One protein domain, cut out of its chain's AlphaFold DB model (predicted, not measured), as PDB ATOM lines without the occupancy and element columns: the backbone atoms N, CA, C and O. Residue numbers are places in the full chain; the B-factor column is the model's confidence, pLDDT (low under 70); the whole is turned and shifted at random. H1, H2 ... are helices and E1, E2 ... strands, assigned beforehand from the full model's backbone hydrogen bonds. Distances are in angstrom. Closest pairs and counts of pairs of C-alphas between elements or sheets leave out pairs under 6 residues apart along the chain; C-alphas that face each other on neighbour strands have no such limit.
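What this domain is: This is residues 176 to 251 of the 266 residues of an uncharacterized protein of Torulaspora sp. CBS 2947 (UniProt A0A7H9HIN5). A small two-stranded hairpin, E1 and E2, with the free-standing helix H1 before it makes one end of an extended, two-part model; a thin thread, of which residues 202 to 207 stand free, leads to the other end, where the short helix H2 crosses the long helix H4. The short helix H3 sits at the corner after H2, and a loop then leads to H4. The printed part has 76 residues, with four named helices and two named strands in the order H1, E1, E2, H2, H3, H4; the sheet, in the order E1, E2, is antiparallel and the class is mostly helix. The whole is extended, with a radius of gyration of the C-alphas of 18.8 A, and only just elongated, with spans of 48 by 31 by 24 A.

Where its parts are: E1 is residues 188 to 190 and E2 is residues 196 to 198, each 7.0 A from first to last C-alpha. H1, residues 176 to 184, is 12.1 A long and begins at C-alpha 176 at (-54.198, 10.094, -28.708). H2, residues 209 to 215, is 10.2 A long and begins at C-alpha 209 at (-35.899, 37.742, -18.962). H3, residues 217 to 220, is 5.1 A long. H4, residues 228 to 251, is the longest helix at 35.3 A and ends at C-alpha 251 at (-28.557, 28.680, -3.040).

How they stand to each other: E1 and E2 form a hairpin, antiparallel at 145 degrees between their directions. N 189 and O 197 are within hydrogen-bond range at 2.9 A, and so are N 197 and O 189 at 2.9 A. H1 touches no helix and is apart from E2. H2 and H4 touch, about perpendicular at 80 degrees; their closest C-alphas are those of Glu 211 and Ser 241, 5.7 A apart, and H4 touches H2 with residues 238 to 242 alone. H2 and H3 only just touch, and only at the corner, with 3 pairs of C-alphas within 8 A; the closest are those of Phe 214 and Ala 220, 6.8 A apart. H3 and H4 are apart. In H1, H2 and H4 every O i to N i+4 pair is within hydrogen-bond range; H3 is too short for such a pair.

The domain as a whole: The two C-alphas farthest apart are those of Glu 177 and Glu 221, at 50.1 A. The printed part has no cut and no long link; the links E2 to H2, of 10 residues, and H3 to H4, of 7 residues, are short. Residues 246 to 251, which belong to H4, stand free. The mean pLDDT of the printed part is 75.9, and it is under 70 at residues 201 to 215, 217 to 224 and 251.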
ATOM      1  N   LYS A 176     -55.471  10.810 -28.851       80.81
ATOM      2  CA  LYS A 176     -54.198  10.094 -28.708       80.81
ATOM      3  C   LYS A 176     -53.308  10.198 -29.954       80.81
ATOM      4  O   LYS A 176     -52.133  10.505 -29.833       80.81
ATOM      5  N   GLU A 177     -53.865   9.957 -31.134       82.25
ATOM      6  CA  GLU A 177     -53.143  10.047 -32.406       82.25
ATOM      7  C   GLU A 177     -52.747  11.493 -32.716       82.25
ATOM      8  O   GLU A 177     -51.622  11.742 -33.126       82.25
ATOM      9  N   LYS A 178     -53.615  12.464 -32.410       81.88
ATOM     10  CA  LYS A 178     -53.313  13.890 -32.573       81.88
ATOM     11  C   LYS A 178     -52.129  14.336 -31.715       81.88
ATOM     12  O   LYS A 178     -51.260  15.046 -32.209       81.88
ATOM     13  N   VAL A 179     -52.107  13.944 -30.442       78.44
ATOM     14  CA  VAL A 179     -51.014  14.294 -29.521       78.44
ATOM     15  C   VAL A 179     -49.726  13.584 -29.923       78.44
ATOM     16  O   VAL A 179     -48.692  14.237 -29.997       78.44
ATOM     17  N   ASN A 180     -49.789  12.290 -30.245       84.62
ATOM     18  CA  ASN A 180     -48.616  11.532 -30.680       84.62
ATOM     19  C   ASN A 180     -48.019  12.113 -31.963       84.62
ATOM     20  O   ASN A 180     -46.837  12.424 -31.998       84.62
ATOM     21  N   ASN A 181     -48.851  12.348 -32.977       82.56
ATOM     22  CA  ASN A 181     -48.408  12.921 -34.240       82.56
ATOM     23  C   ASN A 181     -47.890  14.356 -34.057       82.56
ATOM     24  O   ASN A 181     -46.968  14.776 -34.742       82.56
ATOM     25  N   TRP A 182     -48.446  15.134 -33.123       81.19
ATOM     26  CA  TRP A 182     -47.893  16.448 -32.803       81.19
ATOM     27  C   TRP A 182     -46.503  16.345 -32.163       81.19
ATOM     28  O   TRP A 182     -45.604  17.043 -32.614       81.19
ATOM     29  N   ILE A 183     -46.318  15.459 -31.176       82.12
ATOM     30  CA  ILE A 183     -45.037  15.251 -30.479       82.12
ATOM     31  C   ILE A 183     -43.961  14.717 -31.433       82.12
ATOM     32  O   ILE A 183     -42.837  15.208 -31.414       82.12
ATOM     33  N   GLU A 184     -44.300  13.747 -32.283       82.19
ATOM     34  CA  GLU A 184     -43.366  13.138 -33.242       82.19
ATOM     35  C   GLU A 184     -42.900  14.118 -34.327       82.19
ATOM     36  O   GLU A 184     -41.810  13.960 -34.867       82.19
ATOM     37  N   ASN A 185     -43.697  15.149 -34.625       81.38
ATOM     38  CA  ASN A 185     -43.376  16.153 -35.638       81.38
ATOM     39  C   ASN A 185     -42.792  17.448 -35.059       81.38
ATOM     40  O   ASN A 185     -42.652  18.422 -35.801       81.38
ATOM     41  N   ILE A 186     -42.469  17.507 -33.761       80.31
ATOM     42  CA  ILE A 186     -41.729  18.656 -33.226       80.31
ATOM     43  C   ILE A 186     -40.317  18.596 -33.826       80.31
ATOM     44  O   ILE A 186     -39.613  17.609 -33.605       80.31
ATOM     45  N   PRO A 187     -39.876  19.617 -34.585       77.31
ATOM     46  CA  PRO A 187     -38.533  19.648 -35.140       77.31
ATOM     47  C   PRO A 187     -37.546  19.910 -34.001       77.31
ATOM     48  O   PRO A 187     -37.306  21.056 -33.620       77.31
ATOM     49  N   ILE A 188     -37.020  18.831 -33.428       80.38
ATOM     50  CA  ILE A 188     -35.944  18.856 -32.443       80.38
ATOM     51  C   ILE A 188     -34.714  18.275 -33.130       80.38
ATOM     52  O   ILE A 188     -34.755  17.161 -33.650       80.38
ATOM     53  N   PHE A 189     -33.628  19.033 -33.155       83.06
ATOM     54  CA  PHE A 189     -32.359  18.599 -33.720       83.06
ATOM     55  C   PHE A 189     -31.237  18.833 -32.713       83.06
ATOM     56  O   PHE A 189     -31.248  19.791 -31.937       83.06
ATOM     57  N   GLU A 190     -30.278  17.917 -32.706       83.38
ATOM     58  CA  GLU A 190     -29.053  18.060 -31.931       83.38
ATOM     59  C   GLU A 190     -28.115  19.013 -32.675       83.38
ATOM     60  O   GLU A 190     -27.910  18.869 -33.882       83.38
ATOM     61  N   ILE A 191     -27.587  20.010 -31.968       82.00
ATOM     62  CA  ILE A 191     -26.611  20.942 -32.535       82.00
ATOM     63  C   ILE A 191     -25.204  20.391 -32.294       82.00
ATOM     64  O   ILE A 191     -24.633  19.736 -33.159       82.00
ATOM     65  N   GLU A 192     -24.642  20.656 -31.115       79.19
ATOM     66  CA  GLU A 192     -23.271  20.310 -30.739       79.19
ATOM     67  C   GLU A 192     -23.219  20.090 -29.217       79.19
ATOM     68  O   GLU A 192     -23.974  20.713 -28.468       79.19
ATOM     69  N   ASN A 193     -22.349  19.187 -28.751       78.38
ATOM     70  CA  ASN A 193     -22.161  18.844 -27.331       78.38
ATOM     71  C   ASN A 193     -23.404  18.284 -26.606       78.38
ATOM     72  O   ASN A 193     -23.576  18.519 -25.410       78.38
ATOM     73  N   GLY A 194     -24.281  17.546 -27.295       79.00
ATOM     74  CA  GLY A 194     -25.483  16.974 -26.675       79.00
ATOM     75  C   GLY A 194     -26.592  17.993 -26.396       79.00
ATOM     76  O   GLY A 194     -27.543  17.684 -25.675       79.00
ATOM     77  N   VAL A 195     -26.483  19.210 -26.944       76.88
ATOM     78  CA  VAL A 195     -27.503  20.254 -26.808       76.88
ATOM     79  C   VAL A 195     -28.561  20.084 -27.897       76.88
ATOM     80  O   VAL A 195     -28.280  20.202 -29.091       76.88
ATOM     81  N   TRP A 196     -29.796  19.834 -27.467       79.69
ATOM     82  CA  TRP A 196     -30.965  19.712 -28.334       79.69
ATOM     83  C   TRP A 196     -31.667  21.061 -28.462       79.69
ATOM     84  O   TRP A 196     -31.977  21.697 -27.454       79.69
ATOM     85  N   LYS A 197     -31.943  21.492 -29.695       77.94
ATOM     86  CA  LYS A 197     -32.687  22.722 -29.980       77.94
ATOM     87  C   LYS A 197     -33.922  22.413 -30.814       77.94
ATOM     88  O   LYS A 197     -33.940  21.474 -31.604       77.94
ATOM     89  N   SER A 198     -34.956  23.226 -30.637       79.50
ATOM     90  CA  SER A 198     -36.105  23.273 -31.536       79.50
ATOM     91  C   SER A 198     -36.215  24.657 -32.158       79.50
ATOM     92  O   SER A 198     -36.090  25.643 -31.439       79.50
ATOM     93  N   ASP A 199     -36.529  24.751 -33.448       74.00
ATOM     94  CA  ASP A 199     -36.812  26.047 -34.094       74.00
ATOM     95  C   ASP A 199     -38.167  26.636 -33.667       74.00
ATOM     96  O   ASP A 199     -38.463  27.801 -33.925       74.00
ATOM     97  N   CYS A 200     -39.008  25.836 -33.005       72.12
ATOM     98  CA  CYS A 200     -40.321  26.264 -32.527       72.12
ATOM     99  C   CYS A 200     -40.265  27.085 -31.235       72.12
ATOM    100  O   CYS A 200     -41.192  27.848 -30.969       72.12
ATOM    101  N   TYR A 201     -39.211  26.923 -30.434       68.75
ATOM    102  CA  TYR A 201     -39.047  27.605 -29.154       68.75
ATOM    103  C   TYR A 201     -37.602  28.059 -29.023       68.75
ATOM    104  O   TYR A 201     -36.687  27.237 -29.028       68.75
ATOM    105  N   ASP A 202     -37.395  29.368 -28.900       61.03
ATOM    106  CA  ASP A 202     -36.061  29.888 -28.649       61.03
ATOM    107  C   ASP A 202     -35.626  29.485 -27.235       61.03
ATOM    108  O   ASP A 202     -36.218  29.890 -26.238       61.03
ATOM    109  N   THR A 203     -34.584  28.670 -27.122       62.28
ATOM    110  CA  THR A 203     -33.991  28.325 -25.823       62.28
ATOM    111  C   THR A 203     -33.353  29.540 -25.146       62.28
ATOM    112  O   THR A 203     -33.023  29.471 -23.968       62.28
ATOM    113  N   ASN A 204     -33.202  30.662 -25.863       61.41
ATOM    114  CA  ASN A 204     -32.711  31.925 -25.316       61.41
ATOM    115  C   ASN A 204     -33.745  32.692 -24.483       61.41
ATOM    116  O   ASN A 204     -33.455  33.813 -24.057       61.41
ATOM    117  N   TYR A 205     -34.929  32.133 -24.209       58.38
ATOM    118  CA  TYR A 205     -35.763  32.667 -23.136       58.38
ATOM    119  C   TYR A 205     -35.049  32.444 -21.802       58.38
ATOM    120  O   TYR A 205     -35.204  31.417 -21.145       58.38
ATOM    121  N   SER A 206     -34.241  33.433 -21.415       60.44
ATOM    122  CA  SER A 206     -33.689  33.534 -20.073       60.44
ATOM    123  C   SER A 206     -34.848  33.401 -19.097       60.44
ATOM    124  O   SER A 206     -35.818  34.151 -19.183       60.44
ATOM    125  N   ILE A 207     -34.761  32.468 -18.152       63.31
ATOM    126  CA  ILE A 207     -35.755  32.346 -17.076       63.31
ATOM    127  C   ILE A 207     -35.863  33.649 -16.255       63.31
ATOM    128  O   ILE A 207     -36.876  33.906 -15.609       63.31
ATOM    129  N   ASN A 208     -34.850  34.513 -16.397       62.06
ATOM    130  CA  ASN A 208     -34.725  35.832 -15.797       62.06
ATOM    131  C   ASN A 208     -34.977  36.969 -16.804       62.06
ATOM    132  O   ASN A 208     -34.546  38.098 -16.566       62.06
ATOM    133  N   TRP A 209     -35.638  36.714 -17.942       66.19
ATOM    134  CA  TRP A 209     -35.899  37.742 -18.962       66.19
ATOM    135  C   TRP A 209     -36.581  38.982 -18.367       66.19
ATOM    136  O   TRP A 209     -36.260  40.105 -18.744       66.19
ATOM    137  N   GLU A 210     -37.447  38.775 -17.374       65.12
ATOM    138  CA  GLU A 210     -38.119  39.838 -16.628       65.12
ATOM    139  C   GLU A 210     -37.145  40.645 -15.766       65.12
ATOM    140  O   GLU A 210     -37.219  41.865 -15.732       65.12
ATOM    141  N   GLU A 211     -36.206  39.979 -15.095       64.38
ATOM    142  CA  GLU A 211     -35.202  40.629 -14.242       64.38
ATOM    143  C   GLU A 211     -34.236  41.470 -15.082       64.38
ATOM    144  O   GLU A 211     -33.859  42.578 -14.705       64.38
ATOM    145  N   THR A 212     -33.903  40.963 -16.272       66.38
ATOM    146  CA  THR A 212     -33.006  41.641 -17.214       66.38
ATOM    147  C   THR A 212     -33.641  42.915 -17.778       66.38
ATOM    148  O   THR A 212     -32.937  43.883 -18.039       66.38
ATOM    149  N   GLU A 213     -34.966  42.942 -17.948       67.25
ATOM    150  CA  GLU A 213     -35.711  44.133 -18.374       67.25
ATOM    151  C   GLU A 213     -35.722  45.232 -17.297       67.25
ATOM    152  O   GLU A 213     -35.700  46.415 -17.633       67.25
ATOM    153  N   PHE A 214     -35.706  44.858 -16.012       68.00
ATOM    154  CA  PHE A 214     -35.676  45.812 -14.898       68.00
ATOM    155  C   PHE A 214     -34.288  46.383 -14.599       68.00
ATOM    156  O   PHE A 214     -34.194  47.533 -14.166       68.00
ATOM    157  N   ASP A 215     -33.232  45.592 -14.799       66.81
ATOM    158  CA  ASP A 215     -31.846  46.020 -14.572       66.81
ATOM    159  C   ASP A 215     -31.321  46.909 -15.725       66.81
ATOM    160  O   ASP A 215     -30.390  47.699 -15.539       66.81
ATOM    161  N   ASP A 216     -31.941  46.838 -16.908       71.12
ATOM    162  CA  ASP A 216     -31.600  47.642 -18.086       71.12
ATOM    163  C   ASP A 216     -32.152  49.077 -17.944       71.12
ATOM    164  O   ASP A 216     -33.234  49.424 -18.426       71.12
ATOM    165  N   ALA A 217     -31.395  49.930 -17.242       60.84
ATOM    166  CA  ALA A 217     -31.763  51.316 -16.914       60.84
ATOM    167  C   ALA A 217     -32.192  52.157 -18.135       60.84
ATOM    168  O   ALA A 217     -32.996  53.075 -18.001       60.84
ATOM    169  N   VAL A 218     -31.712  51.807 -19.333       61.28
ATOM    170  CA  VAL A 218     -32.050  52.480 -20.596       61.28
ATOM    171  C   VAL A 218     -33.502  52.220 -21.021       61.28
ATOM    172  O   VAL A 218     -34.122  53.077 -21.644       61.28
ATOM    173  N   LYS A 219     -34.081  51.066 -20.666       59.94
ATOM    174  CA  LYS A 219     -35.485  50.727 -20.973       59.94
ATOM    175  C   LYS A 219     -36.461  51.218 -19.912       59.94
ATOM    176  O   LYS A 219     -37.627  51.454 -20.230       59.94
ATOM    177  N   ALA A 220     -35.987  51.420 -18.682       59.56
ATOM    178  CA  ALA A 220     -36.797  51.934 -17.582       59.56
ATOM    179  C   ALA A 220     -37.330  53.353 -17.858       59.56
ATOM    180  O   ALA A 220     -38.440  53.683 -17.444       59.56
ATOM    181  N   GLU A 221     -36.583  54.173 -18.607       60.97
ATOM    182  CA  GLU A 221     -36.971  55.551 -18.948       60.97
ATOM    183  C   GLU A 221     -38.063  55.639 -20.032       60.97
ATOM    184  O   GLU A 221     -38.732  56.664 -20.155       60.97
ATOM    185  N   THR A 222     -38.298  54.564 -20.792       63.25
ATOM    186  CA  THR A 222     -39.322  54.514 -21.854       63.25
ATOM    187  C   THR A 222     -40.668  53.933 -21.419       63.25
ATOM    188  O   THR A 222     -41.597  53.876 -22.227       63.25
ATOM    189  N   ILE A 223     -40.817  53.520 -20.158       64.00
ATOM    190  CA  ILE A 223     -42.081  52.965 -19.662       64.00
ATOM    191  C   ILE A 223     -43.016  54.123 -19.294       64.00
ATOM    192  O   ILE A 223     -43.006  54.643 -18.180       64.00
ATOM    193  N   SER A 224     -43.838  54.544 -20.254       67.88
ATOM    194  CA  SER A 224     -44.948  55.466 -20.003       67.88
ATOM    195  C   SER A 224     -46.104  54.709 -19.354       67.88
ATOM    196  O   SER A 224     -46.777  53.924 -20.021       67.88
ATOM    197  N   PHE A 225     -46.376  54.974 -18.077       70.88
ATOM    198  CA  PHE A 225     -47.557  54.446 -17.393       70.88
ATOM    199  C   PHE A 225     -48.805  55.207 -17.831       70.88
ATOM    200  O   PHE A 225     -48.890  56.424 -17.662       70.88
ATOM    201  N   VAL A 226     -49.777  54.492 -18.391       74.50
ATOM    202  CA  VAL A 226     -51.064  55.068 -18.791       74.50
ATOM    203  C   VAL A 226     -52.037  55.033 -17.610       74.50
ATOM    204  O   VAL A 226     -52.892  55.912 -17.491       74.50
ATOM    205  N   THR A 227     -51.894  54.061 -16.699       84.19
ATOM    206  CA  THR A 227     -52.783  53.897 -15.537       84.19
ATOM    207  C   THR A 227     -52.048  53.542 -14.235       84.19
ATOM    208  O   THR A 227     -50.951  52.986 -14.237       84.19
ATOM    209  N   ASN A 228     -52.673  53.836 -13.087       88.81
ATOM    210  CA  ASN A 228     -52.136  53.470 -11.766       88.81
ATOM    211  C   ASN A 228     -52.071  51.947 -11.554       88.81
ATOM    212  O   ASN A 228     -51.199  51.466 -10.832       88.81
ATOM    213  N   ASP A 229     -52.969  51.190 -12.189       88.75
ATOM    214  CA  ASP A 229     -52.989  49.728 -12.099       88.75
ATOM    215  C   ASP A 229     -51.763  49.111 -12.787       88.75
ATOM    216  O   ASP A 229     -51.170  48.167 -12.267       88.75
ATOM    217  N   GLU A 230     -51.321  49.688 -13.910       84.75
ATOM    218  CA  GLU A 230     -50.081  49.291 -14.594       84.75
ATOM    219  C   GLU A 230     -48.847  49.552 -13.728       84.75
ATOM    220  O   GLU A 230     -47.949  48.711 -13.659       84.75
ATOM    221  N   LEU A 231     -48.815  50.689 -13.024       85.94
ATOM    222  CA  LEU A 231     -47.739  51.001 -12.085       85.94
ATOM    223  C   LEU A 231     -47.697  49.984 -10.938       85.94
ATOM    224  O   LEU A 231     -46.628  49.467 -10.611       85.94
ATOM    225  N   LEU A 232     -48.852  49.678 -10.342       90.50
ATOM    226  CA  LEU A 232     -48.948  48.726  -9.237       90.50
ATOM    227  C   LEU A 232     -48.537  47.314  -9.681       90.50
ATOM    228  O   LEU A 232     -47.805  46.625  -8.972       90.50
ATOM    229  N   TYR A 233     -48.957  46.910 -10.881       86.56
ATOM    230  CA  TYR A 233     -48.549  45.652 -11.497       86.56
ATOM    231  C   TYR A 233     -47.031  45.588 -11.713       86.56
ATOM    232  O   TYR A 233     -46.399  44.599 -11.340       86.56
ATOM    233  N   LEU A 234     -46.420  46.655 -12.241       83.75
ATOM    234  CA  LEU A 234     -44.972  46.710 -12.442       83.75
ATOM    235  C   LEU A 234     -44.212  46.632 -11.109       83.75
ATOM    236  O   LEU A 234     -43.220  45.915 -10.999       83.75
ATOM    237  N   GLN A 235     -44.690  47.336 -10.081       86.50
ATOM    238  CA  GLN A 235     -44.102  47.294  -8.742       86.50
ATOM    239  C   GLN A 235     -44.165  45.889  -8.133       86.50
ATOM    240  O   GLN A 235     -43.163  45.411  -7.597       86.50
ATOM    241  N   ALA A 236     -45.307  45.209  -8.255       89.19
ATOM    242  CA  ALA A 236     -45.456  43.829  -7.803       89.19
ATOM    243  C   ALA A 236     -44.492  42.889  -8.544       89.19
ATOM    244  O   ALA A 236     -43.819  42.068  -7.920       89.19
ATOM    245  N   LYS A 237     -44.358  43.065  -9.862       85.38
ATOM    246  CA  LYS A 237     -43.445  42.281 -10.699       85.38
ATOM    247  C   LYS A 237     -41.973  42.501 -10.322       85.38
ATOM    248  O   LYS A 237     -41.204  41.546 -10.251       85.38
ATOM    249  N   LYS A 238     -41.591  43.741 -10.000       84.69
ATOM    250  CA  LYS A 238     -40.246  44.073  -9.510       84.69
ATOM    251  C   LYS A 238     -39.942  43.401  -8.172       84.69
ATOM    252  O   LYS A 238     -38.838  42.904  -7.974       84.69
ATOM    253  N   PHE A 239     -40.910  43.377  -7.255       88.56
ATOM    254  CA  PHE A 239     -40.750  42.677  -5.983       88.56
ATOM    255  C   PHE A 239     -40.537  41.175  -6.194       88.56
ATOM    256  O   PHE A 239     -39.603  40.611  -5.633       88.56
ATOM    257  N   ASP A 240     -41.354  40.545  -7.037       86.75
ATOM    258  CA  ASP A 240     -41.244  39.115  -7.334       86.75
ATOM    259  C   ASP A 240     -39.886  38.744  -7.959       86.75
ATOM    260  O   ASP A 240     -39.246  37.781  -7.539       86.75
ATOM    261  N   SER A 241     -39.395  39.569  -8.889       83.75
ATOM    262  CA  SER A 241     -38.046  39.438  -9.452       83.75
ATOM    263  C   SER A 241     -36.953  39.555  -8.382       83.75
ATOM    264  O   SER A 241     -36.055  38.718  -8.316       83.75
ATOM    265  N   LEU A 242     -37.031  40.545  -7.485       84.50
ATOM    266  CA  LEU A 242     -36.056  40.677  -6.396       84.50
ATOM    267  C   LEU A 242     -36.069  39.460  -5.468       84.50
ATOM    268  O   LEU A 242     -35.009  38.974  -5.083       84.50
ATOM    269  N   VAL A 243     -37.252  38.953  -5.123       87.50
ATOM    270  CA  VAL A 243     -37.401  37.758  -4.284       87.50
ATOM    271  C   VAL A 243     -36.754  36.542  -4.949       87.50
ATOM    272  O   VAL A 243     -35.977  35.842  -4.301       87.50
ATOM    273  N   ARG A 244     -37.009  36.314  -6.244       83.25
ATOM    274  CA  ARG A 244     -36.362  35.242  -7.018       83.25
ATOM    275  C   ARG A 244     -34.836  35.368  -7.007       83.25
ATOM    276  O   ARG A 244     -34.157  34.384  -6.709       83.25
ATOM    277  N   LYS A 245     -34.301  36.574  -7.221       81.50
ATOM    278  CA  LYS A 245     -32.859  36.865  -7.150       81.50
ATOM    279  C   LYS A 245     -32.263  36.551  -5.774       81.50
ATOM    280  O   LYS A 245     -31.200  35.934  -5.697       81.50
ATOM    281  N   PHE A 246     -32.953  36.916  -4.691       84.50
ATOM    282  CA  PHE A 246     -32.527  36.578  -3.329       84.50
ATOM    283  C   PHE A 246     -32.448  35.063  -3.120       84.50
ATOM    284  O   PHE A 246     -31.406  34.569  -2.689       84.50
ATOM    285  N   TYR A 247     -33.482  34.312  -3.509       83.38
ATOM    286  CA  TYR A 247     -33.465  32.849  -3.406       83.38
ATOM    287  C   TYR A 247     -32.371  32.194  -4.260       83.38
ATOM    288  O   TYR A 247     -31.770  31.207  -3.835       83.38
ATOM    289  N   GLY A 248     -32.064  32.748  -5.437       77.50
ATOM    290  CA  GLY A 248     -30.920  32.308  -6.239       77.50
ATOM    291  C   GLY A 248     -29.590  32.487  -5.498       77.50
ATOM    292  O   GLY A 248     -28.798  31.550  -5.407       77.50
ATOM    293  N   SER A 249     -29.379  33.659  -4.890       74.00
ATOM    294  CA  SER A 249     -28.142  33.971  -4.158       74.00
ATOM    295  C   SER A 249     -27.948  33.157  -2.868       74.00
ATOM    296  O   SER A 249     -26.819  32.806  -2.514       74.00
ATOM    297  N   GLU A 250     -29.035  32.800  -2.174       71.06
ATOM    298  CA  GLU A 250     -28.985  31.915  -0.999       71.06
ATOM    299  C   GLU A 250     -28.557  30.486  -1.378       71.06
ATOM    300  O   GLU A 250     -27.841  29.828  -0.624       71.06
ATOM    301  N   ASN A 251     -28.932  30.013  -2.569       63.16
ATOM    302  CA  ASN A 251     -28.557  28.680  -3.040       63.16
ATOM    303  C   ASN A 251     -27.103  28.612  -3.543       63.16
ATOM    304  O   ASN A 251     -26.432  27.606  -3.325       63.16
TER     305      ASN A 251